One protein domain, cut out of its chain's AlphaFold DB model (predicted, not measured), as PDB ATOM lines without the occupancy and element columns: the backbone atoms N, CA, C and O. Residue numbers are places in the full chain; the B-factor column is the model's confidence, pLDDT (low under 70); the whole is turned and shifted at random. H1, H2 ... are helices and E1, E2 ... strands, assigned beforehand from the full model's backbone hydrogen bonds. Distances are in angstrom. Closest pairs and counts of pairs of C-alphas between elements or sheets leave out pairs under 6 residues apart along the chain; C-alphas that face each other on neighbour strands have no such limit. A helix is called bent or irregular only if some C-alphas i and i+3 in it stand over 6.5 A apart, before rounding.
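This is residues 3 to 158 of the 186 residues of an uncharacterized protein of Asticcacaulis sp. 32-58-5 (UniProt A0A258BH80). Three helices, H1, H2 and H3, stand side by side as an up-and-down bundle whose centres make a triangle, and the small strand hairpin E3 and E4 packs on H1 in the middle of the domain. A second hairpin, E1 and E2, and the short helix H4 lie far from that middle on different sides, and the long stretch of residues 112 to 150 with no named element runs from the end of H3 to H4. The printed part has 156 residues with four named strands and then four named helices, E1 E2 E3 E4 H1 H2 H3 H4; each hairpin is an antiparallel sheet of two strands. The class is mixed, helices and strands, with 72 of the 156 residues in named elements; the whole is compact, with a radius of gyration of the C-alphas of 15.0 A and spans of 42 by 36 by 29 A.

Start at the first printed residue: E1, residues 3 to 7, and E2, residues 10 to 14, form a hairpin, with N 12 and O 5 at 2.9 A. Residues 13 to 14 of E2 also pair, antiparallel, with residues 37 to 38. Next, E3, residues 19 to 22, and E4, residues 28 to 32, form a hairpin at 171 degrees, with N 21 and O 30 at 2.8 A; residues 28 to 29 of E4 pair, antiparallel, with residues 143 to 144. The closest C-alphas of E4 and H1, residues 56 to 70, are those of Val 32 and Trp 66, 6.3 A apart. H1 touches H2, residues 76 to 89, closest at the C-alphas of Ala 60 and Ala 86, 5.1 A, with a shallow tilt of 21 degrees, opposite ways. H2 touches H3, residues 94 to 111, closest at the C-alphas of Tyr 84 and Tyr 101, 5.8 A, with a shallow tilt of 27 degrees, opposite ways. H4, residues 151 to 156, touches no helix; its Phe 151 and Cys 22 of E3 are the closest pair, their C-alphas 7.1 A apart. Every O i to N i+4 pair is within hydrogen-bond range in H2 and H4, against 10 of 11 in H1 and 11 of 14 in H3.

Find C-alpha 3 at (-30.078, -37.263, 39.401), where E1 begins; E2 measures 13.2 A and E4 12.6 A. H1 runs 22.0 A from C-alpha 56 at (-22.100, -22.689, 31.545), and H2 19.9 A. H3 measures 24.4 A, has a kink of 47 degrees near residue 105 and is irregular, with C-alphas 106 and 109 7.7 A apart. H4 ends at C-alpha 156, (-3.814, -28.796, 40.214).

The two C-alphas farthest apart are those of Thr 127 and Pro 146, 41.7 A. The printed part has no cut; the links E4 to H1 and H3 to H4 are long. The model's pLDDT is under 70 at residues 3 to 10, 41 to 54 and 129.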
ATOM      1  N   PHE A   3     -28.666 -37.630  39.394       53.78
ATOM      2  CA  PHE A   3     -30.078 -37.263  39.401       53.78
ATOM      3  C   PHE A   3     -30.869 -38.395  40.036       53.78
ATOM      4  O   PHE A   3     -30.796 -39.518  39.541       53.78
ATOM      5  N   ASN A   4     -31.633 -38.127  41.092       51.94
ATOM      6  CA  ASN A   4     -32.565 -39.146  41.581       51.94
ATOM      7  C   ASN A   4     -33.782 -38.600  42.347       51.94
ATOM      8  O   ASN A   4     -34.523 -39.381  42.933       51.94
ATOM      9  N   MET A   5     -33.979 -37.275  42.423       59.84
ATOM     10  CA  MET A   5     -34.989 -36.687  43.314       59.84
ATOM     11  C   MET A   5     -35.587 -35.388  42.762       59.84
ATOM     12  O   MET A   5     -34.944 -34.667  41.994       59.84
ATOM     13  N   THR A   6     -36.813 -35.077  43.190       59.12
ATOM     14  CA  THR A   6     -37.517 -33.824  42.883       59.12
ATOM     15  C   THR A   6     -37.998 -33.126  44.159       59.12
ATOM     16  O   THR A   6     -38.598 -33.781  45.010       59.12
ATOM     17  N   LYS A   7     -37.802 -31.805  44.281       58.34
ATOM     18  CA  LYS A   7     -38.354 -30.945  45.355       58.34
ATOM     19  C   LYS A   7     -39.322 -29.955  44.712       58.34
ATOM     20  O   LYS A   7     -38.933 -29.239  43.798       58.34
ATOM     21  N   GLN A   8     -40.587 -29.944  45.145       58.69
ATOM     22  CA  GLN A   8     -41.627 -29.033  44.621       58.69
ATOM     23  C   GLN A   8     -41.729 -29.013  43.074       58.69
ATOM     24  O   GLN A   8     -41.876 -27.961  42.462       58.69
ATOM     25  N   GLY A   9     -41.597 -30.178  42.425       59.91
ATOM     26  CA  GLY A   9     -41.654 -30.302  40.960       59.91
ATOM     27  C   GLY A   9     -40.361 -29.942  40.211       59.91
ATOM     28  O   GLY A   9     -40.306 -30.120  38.997       59.91
ATOM     29  N   ARG A  10     -39.301 -29.500  40.904       64.00
ATOM     30  CA  ARG A  10     -37.976 -29.236  40.314       64.00
ATOM     31  C   ARG A  10     -37.043 -30.427  40.471       64.00
ATOM     32  O   ARG A  10     -37.065 -31.096  41.503       64.00
ATOM     33  N   LYS A  11     -36.211 -30.679  39.457       71.88
ATOM     34  CA  LYS A  11     -35.154 -31.704  39.498       71.88
ATOM     35  C   LYS A  11     -34.044 -31.262  40.452       71.88
ATOM     36  O   LYS A  11     -33.575 -30.135  40.355       71.88
ATOM     37  N   LEU A  12     -33.622 -32.159  41.337       76.88
ATOM     38  CA  LEU A  12     -32.473 -31.953  42.213       76.88
ATOM     39  C   LEU A  12     -31.213 -32.571  41.611       76.88
ATOM     40  O   LEU A  12     -31.253 -33.658  41.024       76.88
ATOM     41  N   PHE A  13     -30.091 -31.896  41.825       80.75
ATOM     42  CA  PHE A  13     -28.782 -32.288  41.332       80.75
ATOM     43  C   PHE A  13     -27.806 -32.404  42.485       80.75
ATOM     44  O   PHE A  13     -27.742 -31.535  43.348       80.75
ATOM     45  N   VAL A  14     -27.014 -33.473  42.463       84.62
ATOM     46  CA  VAL A  14     -26.000 -33.738  43.484       84.62
ATOM     47  C   VAL A  14     -24.609 -33.629  42.873       84.62
ATOM     48  O   VAL A  14     -24.323 -34.234  41.829       84.62
ATOM     49  N   LEU A  15     -23.723 -32.880  43.530       86.06
ATOM     50  CA  LEU A  15     -22.315 -32.781  43.146       86.06
ATOM     51  C   LEU A  15     -21.548 -34.067  43.502       86.06
ATOM     52  O   LEU A  15     -21.611 -34.559  44.627       86.06
ATOM     53  N   ASN A  16     -20.773 -34.593  42.548       85.38
ATOM     54  CA  ASN A  16     -19.974 -35.813  42.750       85.38
ATOM     55  C   ASN A  16     -18.585 -35.533  43.350       85.38
ATOM     56  O   ASN A  16     -17.994 -36.424  43.962       85.38
ATOM     57  N   ASP A  17     -18.075 -34.317  43.171       86.88
ATOM     58  CA  ASP A  17     -16.812 -33.818  43.716       86.88
ATOM     59  C   ASP A  17     -16.982 -32.330  44.064       86.88
ATOM     60  O   ASP A  17     -18.011 -31.731  43.735       86.88
ATOM     61  N   GLU A  18     -15.998 -31.756  44.746       89.94
ATOM     62  CA  GLU A  18     -15.929 -30.326  45.019       89.94
ATOM     63  C   GLU A  18     -15.913 -29.516  43.721       89.94
ATOM     64  O   GLU A  18     -15.280 -29.893  42.732       89.94
ATOM     65  N   PHE A  19     -16.579 -28.366  43.746       91.94
ATOM     66  CA  PHE A  19     -16.591 -27.424  42.638       91.94
ATOM     67  C   PHE A  19     -15.900 -26.120  43.060       91.94
ATOM     68  O   PHE A  19     -16.537 -25.264  43.682       91.94
ATOM     69  N   PRO A  20     -14.589 -25.972  42.790       93.81
ATOM     70  CA  PRO A  20     -13.847 -24.777  43.146       93.81
ATOM     71  C   PRO A  20     -14.053 -23.671  42.107       93.81
ATOM     72  O   PRO A  20     -14.000 -23.885  40.897       93.81
ATOM     73  N   PHE A  21     -14.223 -22.450  42.591       95.31
ATOM     74  CA  PHE A  21     -14.343 -21.246  41.790       95.31
ATOM     75  C   PHE A  21     -13.605 -20.099  42.469       95.31
ATOM     76  O   PHE A  21     -13.651 -19.943  43.685       95.31
ATOM     77  N   CYS A  22     -12.947 -19.259  41.680       95.69
ATOM     78  CA  CYS A  22     -12.370 -18.020  42.174       95.69
ATOM     79  C   CYS A  22     -12.931 -16.835  41.393       95.69
ATOM     80  O   CYS A  22     -12.866 -16.806  40.155       95.69
ATOM     81  N   ASP A  23     -13.471 -15.872  42.138       95.94
ATOM     82  CA  ASP A  23     -13.933 -14.595  41.619       95.94
ATOM     83  C   ASP A  23     -12.765 -13.607  41.542       95.94
ATOM     84  O   ASP A  23     -12.256 -13.149  42.562       95.94
ATOM     85  N   ALA A  24     -12.349 -13.245  40.329       93.00
ATOM     86  CA  ALA A  24     -11.182 -12.387  40.121       93.00
ATOM     87  C   ALA A  24     -11.367 -10.956  40.654       93.00
ATOM     88  O   ALA A  24     -10.375 -10.297  40.963       93.00
ATOM     89  N   VAL A  25     -12.616 -10.486  40.775       93.94
ATOM     90  CA  VAL A  25     -12.927  -9.128  41.246       93.94
ATOM     91  C   VAL A  25     -12.776  -9.024  42.761       93.94
ATOM     92  O   VAL A  25     -12.088  -8.133  43.247       93.94
ATOM     93  N   THR A  26     -13.382  -9.943  43.514       93.12
ATOM     94  CA  THR A  26     -13.291  -9.939  44.986       93.12
ATOM     95  C   THR A  26     -12.073 -10.695  45.519       93.12
ATOM     96  O   THR A  26     -11.703 -10.539  46.680       93.12
ATOM     97  N   GLY A  27     -11.461 -11.550  44.698       93.50
ATOM     98  CA  GLY A  27     -10.447 -12.514  45.112       93.50
ATOM     99  C   GLY A  27     -11.005 -13.668  45.949       93.50
ATOM    100  O   GLY A  27     -10.231 -14.465  46.471       93.50
ATOM    101  N   LYS A  28     -12.323 -13.782  46.129       95.31
ATOM    102  CA  LYS A  28     -12.917 -14.852  46.936       95.31
ATOM    103  C   LYS A  28     -12.808 -16.189  46.212       95.31
ATOM    104  O   LYS A  28     -13.267 -16.338  45.080       95.31
ATOM    105  N   VAL A  29     -12.238 -17.170  46.902       95.12
ATOM    106  CA  VAL A  29     -12.250 -18.577  46.504       95.12
ATOM    107  C   VAL A  29     -13.452 -19.237  47.151       95.12
ATOM    108  O   VAL A  29     -13.535 -19.354  48.375       95.12
ATOM    109  N   ILE A  30     -14.384 -19.677  46.328       95.50
ATOM    110  CA  ILE A  30     -15.616 -20.342  46.722       95.50
ATOM    111  C   ILE A  30     -15.478 -21.787  46.286       95.50
ATOM    112  O   ILE A  30     -15.283 -22.065  45.107       95.50
ATOM    113  N   VAL A  31     -15.559 -22.706  47.234       94.19
ATOM    114  CA  VAL A  31     -15.585 -24.129  46.920       94.19
ATOM    115  C   VAL A  31     -16.942 -24.639  47.335       94.19
ATOM    116  O   VAL A  31     -17.345 -24.456  48.480       94.19
ATOM    117  N   VAL A  32     -17.663 -25.235  46.393       93.00
ATOM    118  CA  VAL A  32     -18.914 -25.916  46.706       93.00
ATOM    119  C   VAL A  32     -18.568 -27.354  47.078       93.00
ATOM    120  O   VAL A  32     -17.865 -28.023  46.315       93.00
ATOM    121  N   PRO A  33     -18.992 -27.831  48.253       91.62
ATOM    122  CA  PRO A  33     -18.636 -29.156  48.736       91.62
ATOM    123  C   PRO A  33     -19.247 -30.265  47.877       91.62
ATOM    124  O   PRO A  33     -20.334 -30.141  47.304       91.62
ATOM    125  N   LYS A  34     -18.566 -31.409  47.869       88.75
ATOM    126  CA  LYS A  34     -19.114 -32.666  47.360       88.75
ATOM    127  C   LYS A  34     -20.438 -33.004  48.066       88.75
ATOM    128  O   LYS A  34     -20.613 -32.697  49.243       88.75
ATOM    129  N   TRP A  35     -21.343 -33.663  47.340       88.06
ATOM    130  CA  TRP A  35     -22.680 -34.080  47.783       88.06
ATOM    131  C   TRP A  35     -23.675 -32.959  48.060       88.06
ATOM    132  O   TRP A  35     -24.817 -33.259  48.399       88.06
ATOM    133  N   TYR A  36     -23.288 -31.698  47.872       89.25
ATOM    134  CA  TYR A  36     -24.227 -30.587  47.913       89.25
ATOM    135  C   TYR A  36     -25.360 -30.791  46.908       89.25
ATOM    136  O   TYR A  36     -25.120 -31.215  45.769       89.25
ATOM    137  N   VAL A  37     -26.580 -30.493  47.352       86.81
ATOM    138  CA  VAL A  37     -27.782 -30.564  46.528       86.81
ATOM    139  C   VAL A  37     -28.163 -29.169  46.049       86.81
ATOM    140  O   VAL A  37     -28.356 -28.269  46.856       86.81
ATOM    141  N   THR A  38     -28.327 -29.019  44.739       85.31
ATOM    142  CA  THR A  38     -28.776 -27.789  44.069       85.31
ATOM    143  C   THR A  38     -30.023 -28.081  43.236       85.31
ATOM    144  O   THR A  38     -30.193 -29.195  42.726       85.31
ATOM    145  N   ASP A  39     -30.925 -27.106  43.133       76.94
ATOM    146  CA  ASP A  39     -32.157 -27.182  42.339       76.94
ATOM    147  C   ASP A  39     -32.141 -26.242  41.119       76.94
ATOM    148  O   ASP A  39     -33.124 -26.189  40.375       76.94
ATOM    149  N   PHE A  40     -31.033 -25.520  40.904       78.88
ATOM    150  CA  PHE A  40     -30.859 -24.528  39.843       78.88
ATOM    151  C   PHE A  40     -31.982 -23.484  39.791       78.88
ATOM    152  O   PHE A  40     -32.347 -23.011  38.710       78.88
ATOM    153  N   ALA A  41     -32.518 -23.084  40.951       67.12
ATOM    154  CA  ALA A  41     -33.541 -22.042  41.042       67.12
ATOM    155  C   ALA A  41     -33.097 -20.699  40.432       67.12
ATOM    156  O   ALA A  41     -33.939 -19.916  39.994       67.12
ATOM    157  N   SER A  42     -31.787 -20.450  40.378       62.38
ATOM    158  CA  SER A  42     -31.163 -19.274  39.763       62.38
ATOM    159  C   SER A  42     -31.156 -19.291  38.227       62.38
ATOM    160  O   SER A  42     -30.931 -18.254  37.599       62.38
ATOM    161  N   VAL A  43     -31.452 -20.431  37.593       66.38
ATOM    162  CA  VAL A  43     -31.572 -20.531  36.134       66.38
ATOM    163  C   VAL A  43     -32.994 -20.147  35.693       66.38
ATOM    164  O   VAL A  43     -33.964 -20.709  36.215       66.38
ATOM    165  N   PRO A  44     -33.155 -19.239  34.705       65.19
ATOM    166  CA  PRO A  44     -34.464 -18.844  34.190       65.19
ATOM    167  C   PRO A  44     -35.340 -20.033  33.769       65.19
ATOM    168  O   PRO A  44     -34.850 -21.023  33.227       65.19
ATOM    169  N   TRP A  45     -36.656 -19.912  33.969       57.31
ATOM    170  CA  TRP A  45     -37.633 -20.992  33.758       57.31
ATOM    171  C   TRP A  45     -37.637 -21.570  32.330       57.31
ATOM    172  O   TRP A  45     -37.832 -22.771  32.166       57.31
ATOM    173  N   TYR A  46     -37.355 -20.760  31.302       53.38
ATOM    174  CA  TYR A  46     -37.229 -21.229  29.914       53.38
ATOM    175  C   TYR A  46     -35.945 -22.040  29.672       53.38
ATOM    176  O   TYR A  46     -35.880 -22.841  28.743       53.38
ATOM    177  N   GLY A  47     -34.930 -21.867  30.522       54.97
ATOM    178  CA  GLY A  47     -33.711 -22.664  30.510       54.97
ATOM    179  C   GLY A  47     -33.897 -24.023  31.180       54.97
ATOM    180  O   GLY A  47     -33.292 -24.986  30.725       54.97
ATOM    181  N   GLN A  48     -34.764 -24.137  32.201       58.00
ATOM    182  CA  GLN A  48     -34.911 -25.329  33.065       58.00
ATOM    183  C   GLN A  48     -35.235 -26.635  32.316       58.00
ATOM    184  O   GLN A  48     -34.805 -27.705  32.746       58.00
ATOM    185  N   GLY A  49     -35.929 -26.568  31.173       48.06
ATOM    186  CA  GLY A  49     -36.215 -27.737  30.327       48.06
ATOM    187  C   GLY A  49     -35.013 -28.253  29.521       48.06
ATOM    188  O   GLY A  49     -34.992 -29.422  29.141       48.06
ATOM    189  N   VAL A  50     -34.006 -27.402  29.296       51.91
ATOM    190  CA  VAL A  50     -32.831 -27.647  28.436       51.91
ATOM    191  C   VAL A  50     -31.522 -27.444  29.212       51.91
ATOM    192  O   VAL A  50     -30.445 -27.423  28.619       51.91
ATOM    193  N   VAL A  51     -31.571 -27.312  30.547       55.69
ATOM    194  CA  VAL A  51     -30.354 -27.172  31.354       55.69
ATOM    195  C   VAL A  51     -29.528 -28.434  31.192       55.69
ATOM    196  O   VAL A  51     -29.774 -29.460  31.830       55.69
ATOM    197  N   ASN A  52     -28.499 -28.331  30.355       63.69
ATOM    198  CA  ASN A  52     -27.361 -29.208  30.452       63.69
ATOM    199  C   ASN A  52     -26.782 -28.963  31.852       63.69
ATOM    200  O   ASN A  52     -26.322 -27.851  32.122       63.69
ATOM    201  N   PRO A  53     -26.788 -29.959  32.749       62.38
ATOM    202  CA  PRO A  53     -26.305 -29.783  34.117       62.38
ATOM    203  C   PRO A  53     -24.832 -29.376  34.123       62.38
ATOM    204  O   PRO A  53     -24.357 -28.738  35.048       62.38
ATOM    205  N   GLN A  54     -24.102 -29.727  33.063       66.06
ATOM    206  CA  GLN A  54     -22.706 -29.361  32.865       66.06
ATOM    207  C   GLN A  54     -22.515 -28.065  32.069       66.06
ATOM    208  O   GLN A  54     -21.370 -27.686  31.808       66.06
ATOM    209  N   GLY A  55     -23.601 -27.405  31.667       78.75
ATOM    210  CA  GLY A  55     -23.585 -26.186  30.871       78.75
ATOM    211  C   GLY A  55     -23.067 -24.967  31.647       78.75
ATOM    212  O   GLY A  55     -23.055 -24.976  32.882       78.75
ATOM    213  N   PRO A  56     -22.660 -23.900  30.940       84.50
ATOM    214  CA  PRO A  56     -22.100 -22.689  31.545       84.50
ATOM    215  C   PRO A  56     -22.966 -22.065  32.649       84.50
ATOM    216  O   PRO A  56     -22.476 -21.785  33.743       84.50
ATOM    217  N   THR A  57     -24.269 -21.916  32.399       84.62
ATOM    218  CA  THR A  57     -25.216 -21.320  33.352       84.62
ATOM    219  C   THR A  57     -25.423 -22.202  34.581       84.62
ATOM    220  O   THR A  57     -25.449 -21.694  35.696       84.62
ATOM    221  N   ALA A  58     -25.494 -23.527  34.403       85.62
ATOM    222  CA  ALA A  58     -25.631 -24.473  35.512       85.62
ATOM    223  C   ALA A  58     -24.411 -24.426  36.443       85.62
ATOM    224  O   ALA A  58     -24.555 -24.367  37.658       85.62
ATOM    225  N   ARG A  59     -23.197 -24.358  35.880       89.25
ATOM    226  CA  ARG A  59     -21.958 -24.201  36.663       89.25
ATOM    227  C   ARG A  59     -21.949 -22.917  37.494       89.25
ATOM    228  O   ARG A  59     -21.481 -22.935  38.628       89.25
ATOM    229  N   ALA A  60     -22.466 -21.816  36.950       91.69
ATOM    230  CA  ALA A  60     -22.620 -20.572  37.701       91.69
ATOM    231  C   ALA A  60     -23.694 -20.688  38.796       91.69
ATOM    232  O   ALA A  60     -23.473 -20.226  39.915       91.69
ATOM    233  N   ALA A  61     -24.816 -21.348  38.498       90.44
ATOM    234  CA  ALA A  61     -25.910 -21.579  39.439       90.44
ATOM    235  C   ALA A  61     -25.460 -22.386  40.666       90.44
ATOM    236  O   ALA A  61     -25.808 -22.027  41.782       90.44
ATOM    237  N   ILE A  62     -24.591 -23.393  40.493       91.44
ATOM    238  CA  ILE A  62     -23.980 -24.144  41.609       91.44
ATOM    239  C   ILE A  62     -23.325 -23.198  42.630       91.44
ATOM    240  O   ILE A  62     -23.498 -23.362  43.837       91.44
ATOM    241  N   ILE A  63     -22.561 -22.210  42.150       94.00
ATOM    242  CA  ILE A  63     -21.867 -21.239  43.008       94.00
ATOM    243  C   ILE A  63     -22.885 -20.323  43.696       94.00
ATOM    244  O   ILE A  63     -22.756 -20.056  44.889       94.00
ATOM    245  N   HIS A  64     -23.885 -19.841  42.954       93.44
ATOM    246  CA  HIS A  64     -24.930 -18.956  43.476       93.44
ATOM    247  C   HIS A  64     -25.749 -19.626  44.576       93.44
ATOM    248  O   HIS A  64     -25.809 -19.101  45.689       93.44
ATOM    249  N   ASP A  65     -26.283 -20.815  44.297       91.56
ATOM    250  CA  ASP A  65     -27.094 -21.601  45.223       91.56
ATOM    251  C   ASP A  65     -26.305 -21.910  46.503       91.56
ATOM    252  O   ASP A  65     -26.841 -21.801  47.606       91.56
ATOM    253  N   TRP A  66     -25.001 -22.199  46.389       93.25
ATOM    254  CA  TRP A  66     -24.127 -22.390  47.547       93.25
ATOM    255  C   TRP A  66     -23.985 -21.125  48.401       93.25
ATOM    256  O   TRP A  66     -24.138 -21.181  49.622       93.25
ATOM    257  N   LEU A  67     -23.722 -19.968  47.787       93.56
ATOM    258  CA  LEU A  67     -23.619 -18.693  48.510       93.56
ATOM    259  C   LEU A  67     -24.944 -18.314  49.184       93.56
ATOM    260  O   LEU A  67     -24.946 -17.834  50.320       93.56
ATOM    261  N   TYR A  68     -26.061 -18.577  48.512       91.62
ATOM    262  CA  TYR A  68     -27.407 -18.410  49.052       91.62
ATOM    263  C   TYR A  68     -27.672 -19.350  50.218       91.62
ATOM    264  O   TYR A  68     -28.157 -18.919  51.261       91.62
ATOM    265  N   THR A  69     -27.278 -20.610  50.074       91.44
ATOM    266  CA  THR A  69     -27.380 -21.622  51.116       91.44
ATOM    267  C   THR A  69     -26.589 -21.205  52.345       91.44
ATOM    268  O   THR A  69     -27.117 -21.283  53.450       91.44
ATOM    269  N   VAL A  70     -25.356 -20.709  52.188       92.06
ATOM    270  CA  VAL A  70     -24.558 -20.165  53.298       92.06
ATOM    271  C   VAL A  70     -25.248 -18.958  53.936       92.06
ATOM    272  O   VAL A  70     -25.348 -18.898  55.162       92.06
ATOM    273  N   GLY A  71     -25.780 -18.039  53.128       90.81
ATOM    274  CA  GLY A  71     -26.614 -16.939  53.609       90.81
ATOM    275  C   GLY A  71     -25.852 -15.913  54.448       90.81
ATOM    276  O   GLY A  71     -26.368 -15.435  55.458       90.81
ATOM    277  N   GLU A  72     -24.615 -15.574  54.068       92.31
ATOM    278  CA  GLU A  72     -23.791 -14.601  54.802       92.31
ATOM    279  C   GLU A  72     -24.529 -13.251  54.938       92.31
ATOM    280  O   GLU A  72     -25.027 -12.678  53.963       92.31
ATOM    281  N   LYS A  73     -24.649 -12.728  56.160       89.19
ATOM    282  CA  LYS A  73     -25.484 -11.547  56.431       89.19
ATOM    283  C   LYS A  73     -25.016 -10.338  55.608       89.19
ATOM    284  O   LYS A  73     -23.861  -9.936  55.684       89.19
ATOM    285  N   GLY A  74     -25.934  -9.739  54.844       89.25
ATOM    286  CA  GLY A  74     -25.652  -8.560  54.015       89.25
ATOM    287  C   GLY A  74     -24.880  -8.845  52.719       89.25
ATOM    288  O   GLY A  74     -24.461  -7.902  52.054       89.25
ATOM    289  N   LYS A  75     -24.693 -10.117  52.338       94.12
ATOM    290  CA  LYS A  75     -23.922 -10.515  51.146       94.12
ATOM    291  C   LYS A  75     -24.743 -11.062  49.984       94.12
ATOM    292  O   LYS A  75     -24.165 -11.512  49.002       94.12
ATOM    293  N   ARG A  76     -26.071 -10.928  50.030       91.81
ATOM    294  CA  ARG A  76     -26.957 -11.336  48.927       91.81
ATOM    295  C   ARG A  76     -26.547 -10.712  47.594       91.81
ATOM    296  O   ARG A  76     -26.356 -11.421  46.620       91.81
ATOM    297  N   GLN A  77     -26.363  -9.391  47.572       92.81
ATOM    298  CA  GLN A  77     -25.955  -8.691  46.355       92.81
ATOM    299  C   GLN A  77     -24.602  -9.181  45.839       92.81
ATOM    300  O   GLN A  77     -24.440  -9.391  44.648       92.81
ATOM    301  N   GLU A  78     -23.658  -9.427  46.745       94.56
ATOM    302  CA  GLU A  78     -22.353  -9.958  46.369       94.56
ATOM    303  C   GLU A  78     -22.478 -11.353  45.736       94.56
ATOM    304  O   GLU A  78     -21.800 -11.633  44.751       94.56
ATOM    305  N   ALA A  79     -23.375 -12.205  46.247       94.12
ATOM    306  CA  ALA A  79     -23.669 -13.510  45.659       94.12
ATOM    307  C   ALA A  79     -24.269 -13.393  44.248       94.12
ATOM    308  O   ALA A  79     -23.828 -14.102  43.342       94.12
ATOM    309  N   ASP A  80     -25.209 -12.467  44.040       93.81
ATOM    310  CA  ASP A  80     -25.793 -12.180  42.722       93.81
ATOM    311  C   ASP A  80     -24.726 -11.661  41.736       93.81
ATOM    312  O   ASP A  80     -24.659 -12.086  40.580       93.81
ATOM    313  N   ASP A  81     -23.834 -10.783  42.200       95.31
ATOM    314  CA  ASP A  81     -22.748 -10.232  41.389       95.31
ATOM    315  C   ASP A  81     -21.710 -11.307  41.019       95.31
ATOM    316  O   ASP A  81     -21.196 -11.338  39.894       95.31
ATOM    317  N   ILE A  82     -21.392 -12.206  41.958       95.75
ATOM    318  CA  ILE A  82     -20.516 -13.361  41.723       95.75
ATOM    319  C   ILE A  82     -21.154 -14.306  40.704       95.75
ATOM    320  O   ILE A  82     -20.453 -14.779  39.812       95.75
ATOM    321  N   PHE A  83     -22.464 -14.544  40.782       94.44
ATOM    322  CA  PHE A  83     -23.194 -15.356  39.808       94.44
ATOM    323  C   PHE A  83     -23.082 -14.788  38.391       94.44
ATOM    324  O   PHE A  83     -22.710 -15.514  37.467       94.44
ATOM    325  N   TYR A  84     -23.297 -13.479  38.224       94.25
ATOM    326  CA  TYR A  84     -23.119 -12.809  36.935       94.25
ATOM    327  C   TYR A  84     -21.697 -12.982  36.385       94.25
ATOM    328  O   TYR A  84     -21.508 -13.383  35.234       94.25
ATOM    329  N   ARG A  85     -20.672 -12.760  37.215       95.81
ATOM    330  CA  ARG A  85     -19.269 -12.934  36.803       95.81
ATOM    331  C   ARG A  85     -18.912 -14.390  36.509       95.81
ATOM    332  O   ARG A  85     -18.150 -14.645  35.578       95.81
ATOM    333  N   ALA A  86     -19.467 -15.338  37.259       94.50
ATOM    334  CA  ALA A  86     -19.292 -16.763  37.015       94.50
ATOM    335  C   ALA A  86     -19.895 -17.176  35.668       94.50
ATOM    336  O   ALA A  86     -19.227 -17.862  34.897       94.50
ATOM    337  N   MET A  87     -21.102 -16.697  35.338       92.81
ATOM    338  CA  MET A  87     -21.726 -16.919  34.028       92.81
ATOM    339  C   MET A  87     -20.822 -16.433  32.891       92.81
ATOM    340  O   MET A  87     -20.508 -17.211  31.989       92.81
ATOM    341  N   LYS A  88     -20.317 -15.195  32.978       93.88
ATOM    342  CA  LYS A  88     -19.377 -14.652  31.982       93.88
ATOM    343  C   LYS A  88     -18.104 -15.490  31.874       93.88
ATOM    344  O   LYS A  88     -17.666 -15.810  30.773       93.88
ATOM    345  N   LYS A  89     -17.526 -15.895  33.009       93.44
ATOM    346  CA  LYS A  89     -16.311 -16.725  33.045       93.44
ATOM    347  C   LYS A  89     -16.518 -18.099  32.404       93.44
ATOM    348  O   LYS A  89     -15.591 -18.620  31.794       93.44
ATOM    349  N   PHE A  90     -17.710 -18.681  32.521       91.00
ATOM    350  CA  PHE A  90     -18.036 -19.959  31.888       91.00
ATOM    351  C   PHE A  90     -18.504 -19.836  30.431       91.00
ATOM    352  O   PHE A  90     -18.791 -20.860  29.814       91.00
ATOM    353  N   GLY A  91     -18.538 -18.625  29.865       89.81
ATOM    354  CA  GLY A  91     -18.856 -18.392  28.456       89.81
ATOM    355  C   GLY A  91     -20.343 -18.196  28.154       89.81
ATOM    356  O   GLY A  91     -20.748 -18.368  27.009       89.81
ATOM    357  N   VAL A  92     -21.164 -17.847  29.151       88.06
ATOM    358  CA  VAL A  92     -22.542 -17.375  28.913       88.06
ATOM    359  C   VAL A  92     -22.487 -15.994  28.256       88.06
ATOM    360  O   VAL A  92     -21.657 -15.165  28.639       88.06
ATOM    361  N   SER A  93     -23.369 -15.729  27.291       89.62
ATOM    362  CA  SER A  93     -23.432 -14.421  26.633       89.62
ATOM    363  C   SER A  93     -23.842 -13.310  27.610       89.62
ATOM    364  O   SER A  93     -24.604 -13.535  28.552       89.62
ATOM    365  N   ASP A  94     -23.378 -12.079  27.373       89.50
ATOM    366  CA  ASP A  94     -23.678 -10.934  28.247       89.50
ATOM    367  C   ASP A  94     -25.185 -10.659  28.370       89.50
ATOM    368  O   ASP A  94     -25.657 -10.258  29.437       89.50
ATOM    369  N   PHE A  95     -25.941 -10.920  27.301       87.69
ATOM    370  CA  PHE A  95     -27.393 -10.773  27.281       87.69
ATOM    371  C   PHE A  95     -28.083 -11.792  28.198       87.69
ATOM    372  O   PHE A  95     -28.850 -11.409  29.083       87.69
ATOM    373  N   GLU A  96     -27.774 -13.081  28.039       85.69
ATOM    374  CA  GLU A  96     -28.340 -14.149  28.873       85.69
ATOM    375  C   GLU A  96     -27.945 -13.978  30.343       85.69
ATOM    376  O   GLU A  96     -28.793 -14.077  31.234       85.69
ATOM    377  N   ALA A  97     -26.674 -13.655  30.599       89.50
ATOM    378  CA  ALA A  97     -26.173 -13.393  31.941       89.50
ATOM    379  C   ALA A  97     -26.887 -12.193  32.583       89.50
ATOM    380  O   ALA A  97     -27.230 -12.242  33.764       89.50
ATOM    381  N   GLY A  98     -27.154 -11.133  31.812       88.44
ATOM    382  CA  GLY A  98     -27.890  -9.957  32.273       88.44
ATOM    383  C   GLY A  98     -29.340 -10.272  32.645       88.44
ATOM    384  O   GLY A  98     -29.811  -9.838  33.697       88.44
ATOM    385  N   ILE A  99     -30.039 -11.075  31.835       87.75
ATOM    386  CA  ILE A  99     -31.410 -11.516  32.144       87.75
ATOM    387  C   ILE A  99     -31.435 -12.343  33.430       87.75
ATOM    388  O   ILE A  99     -32.240 -12.064  34.320       87.75
ATOM    389  N   ALA A 100     -30.553 -13.338  33.545       86.88
ATOM    390  CA  ALA A 100     -30.488 -14.199  34.722       86.88
ATOM    391  C   ALA A 100     -30.129 -13.406  35.990       86.88
ATOM    392  O   ALA A 100     -30.774 -13.578  37.023       86.88
ATOM    393  N   TYR A 101     -29.173 -12.477  35.896       90.25
ATOM    394  CA  TYR A 101     -28.820 -11.574  36.992       90.25
ATOM    395  C   TYR A 101     -30.020 -10.730  37.445       90.25
ATOM    396  O   TYR A 101     -30.363 -10.718  38.625       90.25
ATOM    397  N   ASN A 102     -30.721 -10.075  36.519       87.94
ATOM    398  CA  ASN A 102     -31.887  -9.260  36.865       87.94
ATOM    399  C   ASN A 102     -33.010 -10.092  37.507       87.94
ATOM    400  O   ASN A 102     -33.654  -9.628  38.451       87.94
ATOM    401  N   ALA A 103     -33.205 -11.334  37.056       86.06
ATOM    402  CA  ALA A 103     -34.182 -12.248  37.637       86.06
ATOM    403  C   ALA A 103     -33.863 -12.586  39.105       86.06
ATOM    404  O   ALA A 103     -34.741 -12.465  39.964       86.06
ATOM    405  N   VAL A 104     -32.612 -12.943  39.426       84.62
ATOM    406  CA  VAL A 104     -32.221 -13.250  40.817       84.62
ATOM    407  C   VAL A 104     -32.218 -12.002  41.703       84.62
ATOM    408  O   VAL A 104     -32.621 -12.076  42.866       84.62
ATOM    409  N   ARG A 105     -31.878 -10.828  41.152       86.75
ATOM    410  CA  ARG A 105     -31.939  -9.550  41.878       86.75
ATOM    411  C   ARG A 105     -33.358  -9.206  42.318       86.75
ATOM    412  O   ARG A 105     -33.525  -8.785  43.464       86.75
ATOM    413  N   ALA A 106     -34.339  -9.407  41.436       83.31
ATOM    414  CA  ALA A 106     -35.744  -9.086  41.675       83.31
ATOM    415  C   ALA A 106     -36.492 -10.146  42.506       83.31
ATOM    416  O   ALA A 106     -37.386  -9.793  43.270       83.31
ATOM    417  N   GLY A 107     -36.151 -11.434  42.364       76.12
ATOM    418  CA  GLY A 107     -36.922 -12.541  42.951       76.12
ATOM    419  C   GLY A 107     -36.213 -13.370  44.026       76.12
ATOM    420  O   GLY A 107     -36.861 -14.175  44.695       76.12
ATOM    421  N   GLY A 108     -34.902 -13.207  44.218       71.31
ATOM    422  CA  GLY A 108     -34.096 -14.110  45.045       71.31
ATOM    423  C   GLY A 108     -34.239 -13.934  46.560       71.31
ATOM    424  O   GLY A 108     -33.785 -14.790  47.311       71.31
ATOM    425  N   GLU A 109     -34.865 -12.863  47.053       74.19
ATOM    426  CA  GLU A 109     -34.849 -12.531  48.491       74.19
ATOM    427  C   GLU A 109     -35.398 -13.637  49.395       74.19
ATOM    428  O   GLU A 109     -34.861 -13.874  50.474       74.19
ATOM    429  N   ARG A 110     -36.426 -14.356  48.935       73.44
ATOM    430  CA  ARG A 110     -37.075 -15.415  49.720       73.44
ATOM    431  C   ARG A 110     -36.226 -16.680  49.868       73.44
ATOM    432  O   ARG A 110     -36.500 -17.453  50.773       73.44
ATOM    433  N   GLY A 111     -35.239 -16.890  48.995       75.25
ATOM    434  CA  GLY A 111     -34.363 -18.068  49.011       75.25
ATOM    435  C   GLY A 111     -33.051 -17.866  49.773       75.25
ATOM    436  O   GLY A 111     -32.263 -18.795  49.899       75.25
ATOM    437  N   TYR A 112     -32.765 -16.658  50.261       84.62
ATOM    438  CA  TYR A 112     -31.460 -16.369  50.850       84.62
ATOM    439  C   TYR A 112     -31.343 -16.905  52.283       84.62
ATOM    440  O   TYR A 112     -32.045 -16.455  53.187       84.62
ATOM    441  N   GLY A 113     -30.410 -17.830  52.510       81.06
ATOM    442  CA  GLY A 113     -30.066 -18.348  53.834       81.06
ATOM    443  C   GLY A 113     -31.077 -19.326  54.434       81.06
ATOM    444  O   GLY A 113     -31.020 -19.559  55.645       81.06
ATOM    445  N   LEU A 114     -31.976 -19.906  53.632       81.94
ATOM    446  CA  LEU A 114     -32.966 -20.865  54.123       81.94
ATOM    447  C   LEU A 114     -32.296 -22.110  54.725       81.94
ATOM    448  O   LEU A 114     -31.285 -22.617  54.234       81.94
ATOM    449  N   ALA A 115     -32.872 -22.616  55.817       75.81
ATOM    450  CA  ALA A 115     -32.377 -23.827  56.472       75.81
ATOM    451  C   ALA A 115     -32.553 -25.074  55.585       75.81
ATOM    452  O   ALA A 115     -31.678 -25.936  55.566       75.81
ATOM    453  N   ASP A 116     -33.637 -25.123  54.804       76.94
ATOM    454  CA  ASP A 116     -34.003 -26.258  53.943       76.94
ATOM    455  C   ASP A 116     -33.115 -26.423  52.698       76.94
ATOM    456  O   ASP A 116     -33.258 -27.413  51.972       76.94
ATOM    457  N   ASP A 117     -32.217 -25.467  52.443       81.69
ATOM    458  CA  ASP A 117     -31.245 -25.518  51.344       81.69
ATOM    459  C   ASP A 117     -29.893 -26.092  51.806       81.69
ATOM    460  O   ASP A 117     -29.042 -26.455  50.996       81.69
ATOM    461  N   TRP A 118     -29.704 -26.270  53.121       85.50
ATOM    462  CA  TRP A 118     -28.539 -26.941  53.700       85.50
ATOM    463  C   TRP A 118     -28.667 -28.469  53.593       85.50
ATOM    464  O   TRP A 118     -28.830 -29.175  54.592       85.50
ATOM    465  N   MET A 119     -28.622 -28.991  52.364       84.19
ATOM    466  CA  MET A 119     -28.899 -30.398  52.070       84.19
ATOM    467  C   MET A 119     -27.750 -31.085  51.324       84.19
ATOM    468  O   MET A 119     -27.165 -30.533  50.391       84.19
ATOM    469  N   PHE A 120     -27.451 -32.318  51.744       85.56
ATOM    470  CA  PHE A 120     -26.371 -33.145  51.209       85.56
ATOM    471  C   PHE A 120     -26.850 -34.579  50.999       85.56
ATOM    472  O   PHE A 120     -27.531 -35.133  51.863       85.56
ATOM    473  N   ILE A 121     -26.494 -35.178  49.864       84.25
ATOM    474  CA  ILE A 121     -26.876 -36.550  49.517       84.25
ATOM    475  C   ILE A 121     -25.655 -37.296  48.988       84.25
ATOM    476  O   ILE A 121     -25.090 -36.924  47.963       84.25
ATOM    477  N   ASP A 122     -25.281 -38.395  49.638       81.81
ATOM    478  CA  ASP A 122     -24.366 -39.365  49.045       81.81
ATOM    479  C   ASP A 122     -25.107 -40.167  47.956       81.81
ATOM    480  O   ASP A 122     -26.047 -40.912  48.262       81.81
ATOM    481  N   PRO A 123     -24.698 -40.063  46.680       74.31
ATOM    482  CA  PRO A 123     -25.361 -40.757  45.587       74.31
ATOM    483  C   PRO A 123     -25.232 -42.283  45.672       74.31
ATOM    484  O   PRO A 123     -25.990 -42.980  45.004       74.31
ATOM    485  N   THR A 124     -24.315 -42.818  46.487       77.25
ATOM    486  CA  THR A 124     -24.234 -44.265  46.738       77.25
ATOM    487  C   THR A 124     -25.351 -44.761  47.663       77.25
ATOM    488  O   THR A 124     -25.634 -45.957  47.691       77.25
ATOM    489  N   ARG A 125     -26.001 -43.860  48.419       73.88
ATOM    490  CA  ARG A 125     -27.063 -44.174  49.390       73.88
ATOM    491  C   ARG A 125     -28.153 -43.087  49.417       73.88
ATOM    492  O   ARG A 125     -28.383 -42.484  50.466       73.88
ATOM    493  N   PRO A 126     -28.866 -42.854  48.301       70.00
ATOM    494  CA  PRO A 126     -29.798 -41.731  48.165       70.00
ATOM    495  C   PRO A 126     -31.041 -41.831  49.067       70.00
ATOM    496  O   PRO A 126     -31.727 -40.840  49.283       70.00
ATOM    497  N   THR A 127     -31.344 -43.018  49.598       70.19
ATOM    498  CA  THR A 127     -32.514 -43.277  50.453       70.19
ATOM    499  C   THR A 127     -32.280 -42.970  51.931       70.19
ATOM    500  O   THR A 127     -33.233 -42.938  52.707       70.19
ATOM    501  N   ILE A 128     -31.029 -42.750  52.345       70.75
ATOM    502  CA  ILE A 128     -30.680 -42.506  53.746       70.75
ATOM    503  C   ILE A 128     -30.541 -41.002  53.956       70.75
ATOM    504  O   ILE A 128     -29.718 -40.354  53.313       70.75
ATOM    505  N   LYS A 129     -31.307 -40.447  54.901       66.56
ATOM    506  CA  LYS A 129     -31.127 -39.058  55.338       66.56
ATOM    507  C   LYS A 129     -29.780 -38.940  56.047       66.56
ATOM    508  O   LYS A 129     -29.571 -39.559  57.088       66.56
ATOM    509  N   GLN A 130     -28.871 -38.159  55.478       71.44
ATOM    510  CA  GLN A 130     -27.529 -37.966  56.016       71.44
ATOM    511  C   GLN A 130     -27.407 -36.578  56.646       71.44
ATOM    512  O   GLN A 130     -27.969 -35.615  56.116       71.44
ATOM    513  N   PRO A 131     -26.704 -36.448  57.783       76.31
ATOM    514  CA  PRO A 131     -26.338 -35.137  58.286       76.31
ATOM    515  C   PRO A 131     -25.357 -34.472  57.315       76.31
ATOM    516  O   PRO A 131     -24.617 -35.146  56.595       76.31
ATOM    517  N   ALA A 132     -25.330 -33.140  57.313       81.38
ATOM    518  CA  ALA A 132     -24.324 -32.411  56.558       81.38
ATOM    519  C   ALA A 132     -22.910 -32.825  57.015       81.38
ATOM    520  O   ALA A 132     -22.684 -32.980  58.219       81.38
ATOM    521  N   PRO A 133     -21.948 -32.971  56.087       80.25
ATOM    522  CA  PRO A 133     -20.612 -33.474  56.405       80.25
ATOM    523  C   PRO A 133     -19.789 -32.525  57.290       80.25
ATOM    524  O   PRO A 133     -18.751 -32.919  57.818       80.25
ATOM    525  N   PHE A 134     -20.226 -31.274  57.447       83.38
ATOM    526  CA  PHE A 134     -19.587 -30.261  58.279       83.38
ATOM    527  C   PHE A 134     -20.592 -29.182  58.711       83.38
ATOM    528  O   PHE A 134     -21.701 -29.076  58.180       83.38
ATOM    529  N   THR A 135     -20.202 -28.367  59.692       85.88
ATOM    530  CA  THR A 135     -21.009 -27.249  60.198       85.88
ATOM    531  C   THR A 135     -21.156 -26.148  59.151       85.88
ATOM    532  O   THR A 135     -20.180 -25.768  58.506       85.88
ATOM    533  N   LYS A 136     -22.361 -25.581  59.026       86.75
ATOM    534  CA  LYS A 136     -22.639 -24.465  58.115       86.75
ATOM    535  C   LYS A 136     -21.664 -23.298  58.356       86.75
ATOM    536  O   LYS A 136     -21.626 -22.775  59.474       86.75
ATOM    537  N   PRO A 137     -20.863 -22.892  57.351       87.38
ATOM    538  CA  PRO A 137     -19.909 -21.808  57.520       87.38
ATOM    539  C   PRO A 137     -20.640 -20.466  57.619       87.38
ATOM    540  O   PRO A 137     -21.767 -20.316  57.155       87.38
ATOM    541  N   ARG A 138     -19.981 -19.465  58.213       87.50
ATOM    542  CA  ARG A 138     -20.516 -18.091  58.282       87.50
ATOM    543  C   ARG A 138     -20.309 -17.300  56.990       87.50
ATOM    544  O   ARG A 138     -21.001 -16.311  56.782       87.50
ATOM    545  N   THR A 139     -19.347 -17.715  56.166       90.38
ATOM    546  CA  THR A 139     -18.997 -17.082  54.892       90.38
ATOM    547  C   THR A 139     -18.885 -18.124  53.788       90.38
ATOM    548  O   THR A 139     -18.496 -19.265  54.038       90.38
ATOM    549  N   GLY A 140     -19.254 -17.733  52.569       86.94
ATOM    550  CA  GLY A 140     -19.132 -18.586  51.387       86.94
ATOM    551  C   GLY A 140     -17.711 -18.652  50.821       86.94
ATOM    552  O   GLY A 140     -17.411 -19.531  50.013       86.94
ATOM    553  N   ALA A 141     -16.825 -17.743  51.243       91.31
ATOM    554  CA  ALA A 141     -15.433 -17.725  50.817       91.31
ATOM    555  C   ALA A 141     -14.579 -18.640  51.708       91.31
ATOM    556  O   ALA A 141     -14.472 -18.444  52.914       91.31
ATOM    557  N   THR A 142     -13.924 -19.616  51.091       90.25
ATOM    558  CA  THR A 142     -12.972 -20.529  51.747       90.25
ATOM    559  C   THR A 142     -11.574 -19.923  51.873       90.25
ATOM    560  O   THR A 142     -10.830 -20.251  52.793       90.25
ATOM    561  N   LYS A 143     -11.209 -19.017  50.956       91.00
ATOM    562  CA  LYS A 143      -9.927 -18.303  50.939       91.00
ATOM    563  C   LYS A 143     -10.069 -16.975  50.200       91.00
ATOM    564  O   LYS A 143     -10.968 -16.818  49.376       91.00
ATOM    565  N   ILE A 144      -9.157 -16.040  50.457       92.75
ATOM    566  CA  ILE A 144      -8.974 -14.833  49.643       92.75
ATOM    567  C   ILE A 144      -7.664 -14.962  48.856       92.75
ATOM    568  O   ILE A 144      -6.602 -15.191  49.432       92.75
ATOM    569  N   MET A 145      -7.747 -14.838  47.536       91.75
ATOM    570  CA  MET A 145      -6.650 -14.874  46.573       91.75
ATOM    571  C   MET A 145      -6.809 -13.693  45.603       91.75
ATOM    572  O   MET A 145      -7.628 -13.763  44.682       91.75
ATOM    573  N   PRO A 146      -6.058 -12.591  45.789       91.25
ATOM    574  CA  PRO A 146      -6.163 -11.410  44.937       91.25
ATOM    575  C   PRO A 146      -6.009 -11.764  43.455       91.25
ATOM    576  O   PRO A 146      -5.057 -12.444  43.070       91.25
ATOM    577  N   LYS A 147      -6.967 -11.326  42.627       90.00
ATOM    578  CA  LYS A 147      -7.018 -11.610  41.180       90.00
ATOM    579  C   LYS A 147      -6.917 -13.104  40.821       90.00
ATOM    580  O   LYS A 147      -6.557 -13.437  39.697       90.00
ATOM    581  N   CYS A 148      -7.212 -14.005  41.762       91.88
ATOM    582  CA  CYS A 148      -7.084 -15.454  41.596       91.88
ATOM    583  C   CYS A 148      -5.674 -15.945  41.222       91.88
ATOM    584  O   CYS A 148      -5.527 -17.028  40.653       91.88
ATOM    585  N   ILE A 149      -4.626 -15.182  41.547       93.62
ATOM    586  CA  ILE A 149      -3.243 -15.561  41.227       93.62
ATOM    587  C   ILE A 149      -2.888 -16.865  41.954       93.62
ATOM    588  O   ILE A 149      -3.011 -16.956  43.174       93.62
ATOM    589  N   GLY A 150      -2.455 -17.879  41.196       91.69
ATOM    590  CA  GLY A 150      -2.091 -19.200  41.721       91.69
ATOM    591  C   GLY A 150      -3.277 -20.125  42.019       91.69
ATOM    592  O   GLY A 150      -3.067 -21.205  42.564       91.69
ATOM    593  N   PHE A 151      -4.509 -19.734  41.675       92.69
ATOM    594  CA  PHE A 151      -5.698 -20.564  41.897       92.69
ATOM    595  C   PHE A 151      -5.628 -21.890  41.126       92.69
ATOM    596  O   PHE A 151      -5.760 -22.946  41.729       92.69
ATOM    597  N   GLU A 152      -5.331 -21.855  39.825       90.75
ATOM    598  CA  GLU A 152      -5.236 -23.077  39.011       90.75
ATOM    599  C   GLU A 152      -4.128 -24.014  39.512       90.75
ATOM    600  O   GLU A 152      -4.331 -25.218  39.622       90.75
ATOM    601  N   THR A 153      -2.975 -23.463  39.906       92.81
ATOM    602  CA  THR A 153      -1.871 -24.237  40.493       92.81
ATOM    603  C   THR A 153      -2.265 -24.876  41.824       92.81
ATOM    604  O   THR A 153      -1.898 -26.017  42.084       92.81
ATOM    605  N   LEU A 154      -3.034 -24.171  42.658       90.69
ATOM    606  CA  LEU A 154      -3.543 -24.699  43.924       90.69
ATOM    607  C   LEU A 154      -4.466 -25.902  43.694       90.69
ATOM    608  O   LEU A 154      -4.312 -26.928  44.357       90.69
ATOM    609  N   ILE A 155      -5.401 -25.784  42.746       90.31
ATOM    610  CA  ILE A 155      -6.330 -26.868  42.406       90.31
ATOM    611  C   ILE A 155      -5.582 -28.042  41.763       90.31
ATOM    612  O   ILE A 155      -5.787 -29.187  42.163       90.31
ATOM    613  N   ALA A 156      -4.656 -27.773  40.839       88.62
ATOM    614  CA  ALA A 156      -3.814 -28.796  40.214       88.62
ATOM    615  C   ALA A 156      -2.905 -29.516  41.225       88.62
ATOM    616  O   ALA A 156      -2.624 -30.702  41.066       88.62
ATOM    617  N   GLY A 157      -2.491 -28.829  42.294       89.88
ATOM    618  CA  GLY A 157      -1.736 -29.400  43.411       89.88
ATOM    619  C   GLY A 157      -2.550 -30.311  44.338       89.88
ATOM    620  O   GLY A 157      -2.001 -30.810  45.317       89.88
ATOM    621  N   GLY A 158      -3.842 -30.532  44.066       86.25
ATOM    622  CA  GLY A 158      -4.692 -31.450  44.828       86.25
ATOM    623  C   GLY A 158      -5.261 -30.868  46.123       86.25
ATOM    624  O   GLY A 158      -5.714 -31.620  46.987       86.25
TER     625      GLY A 158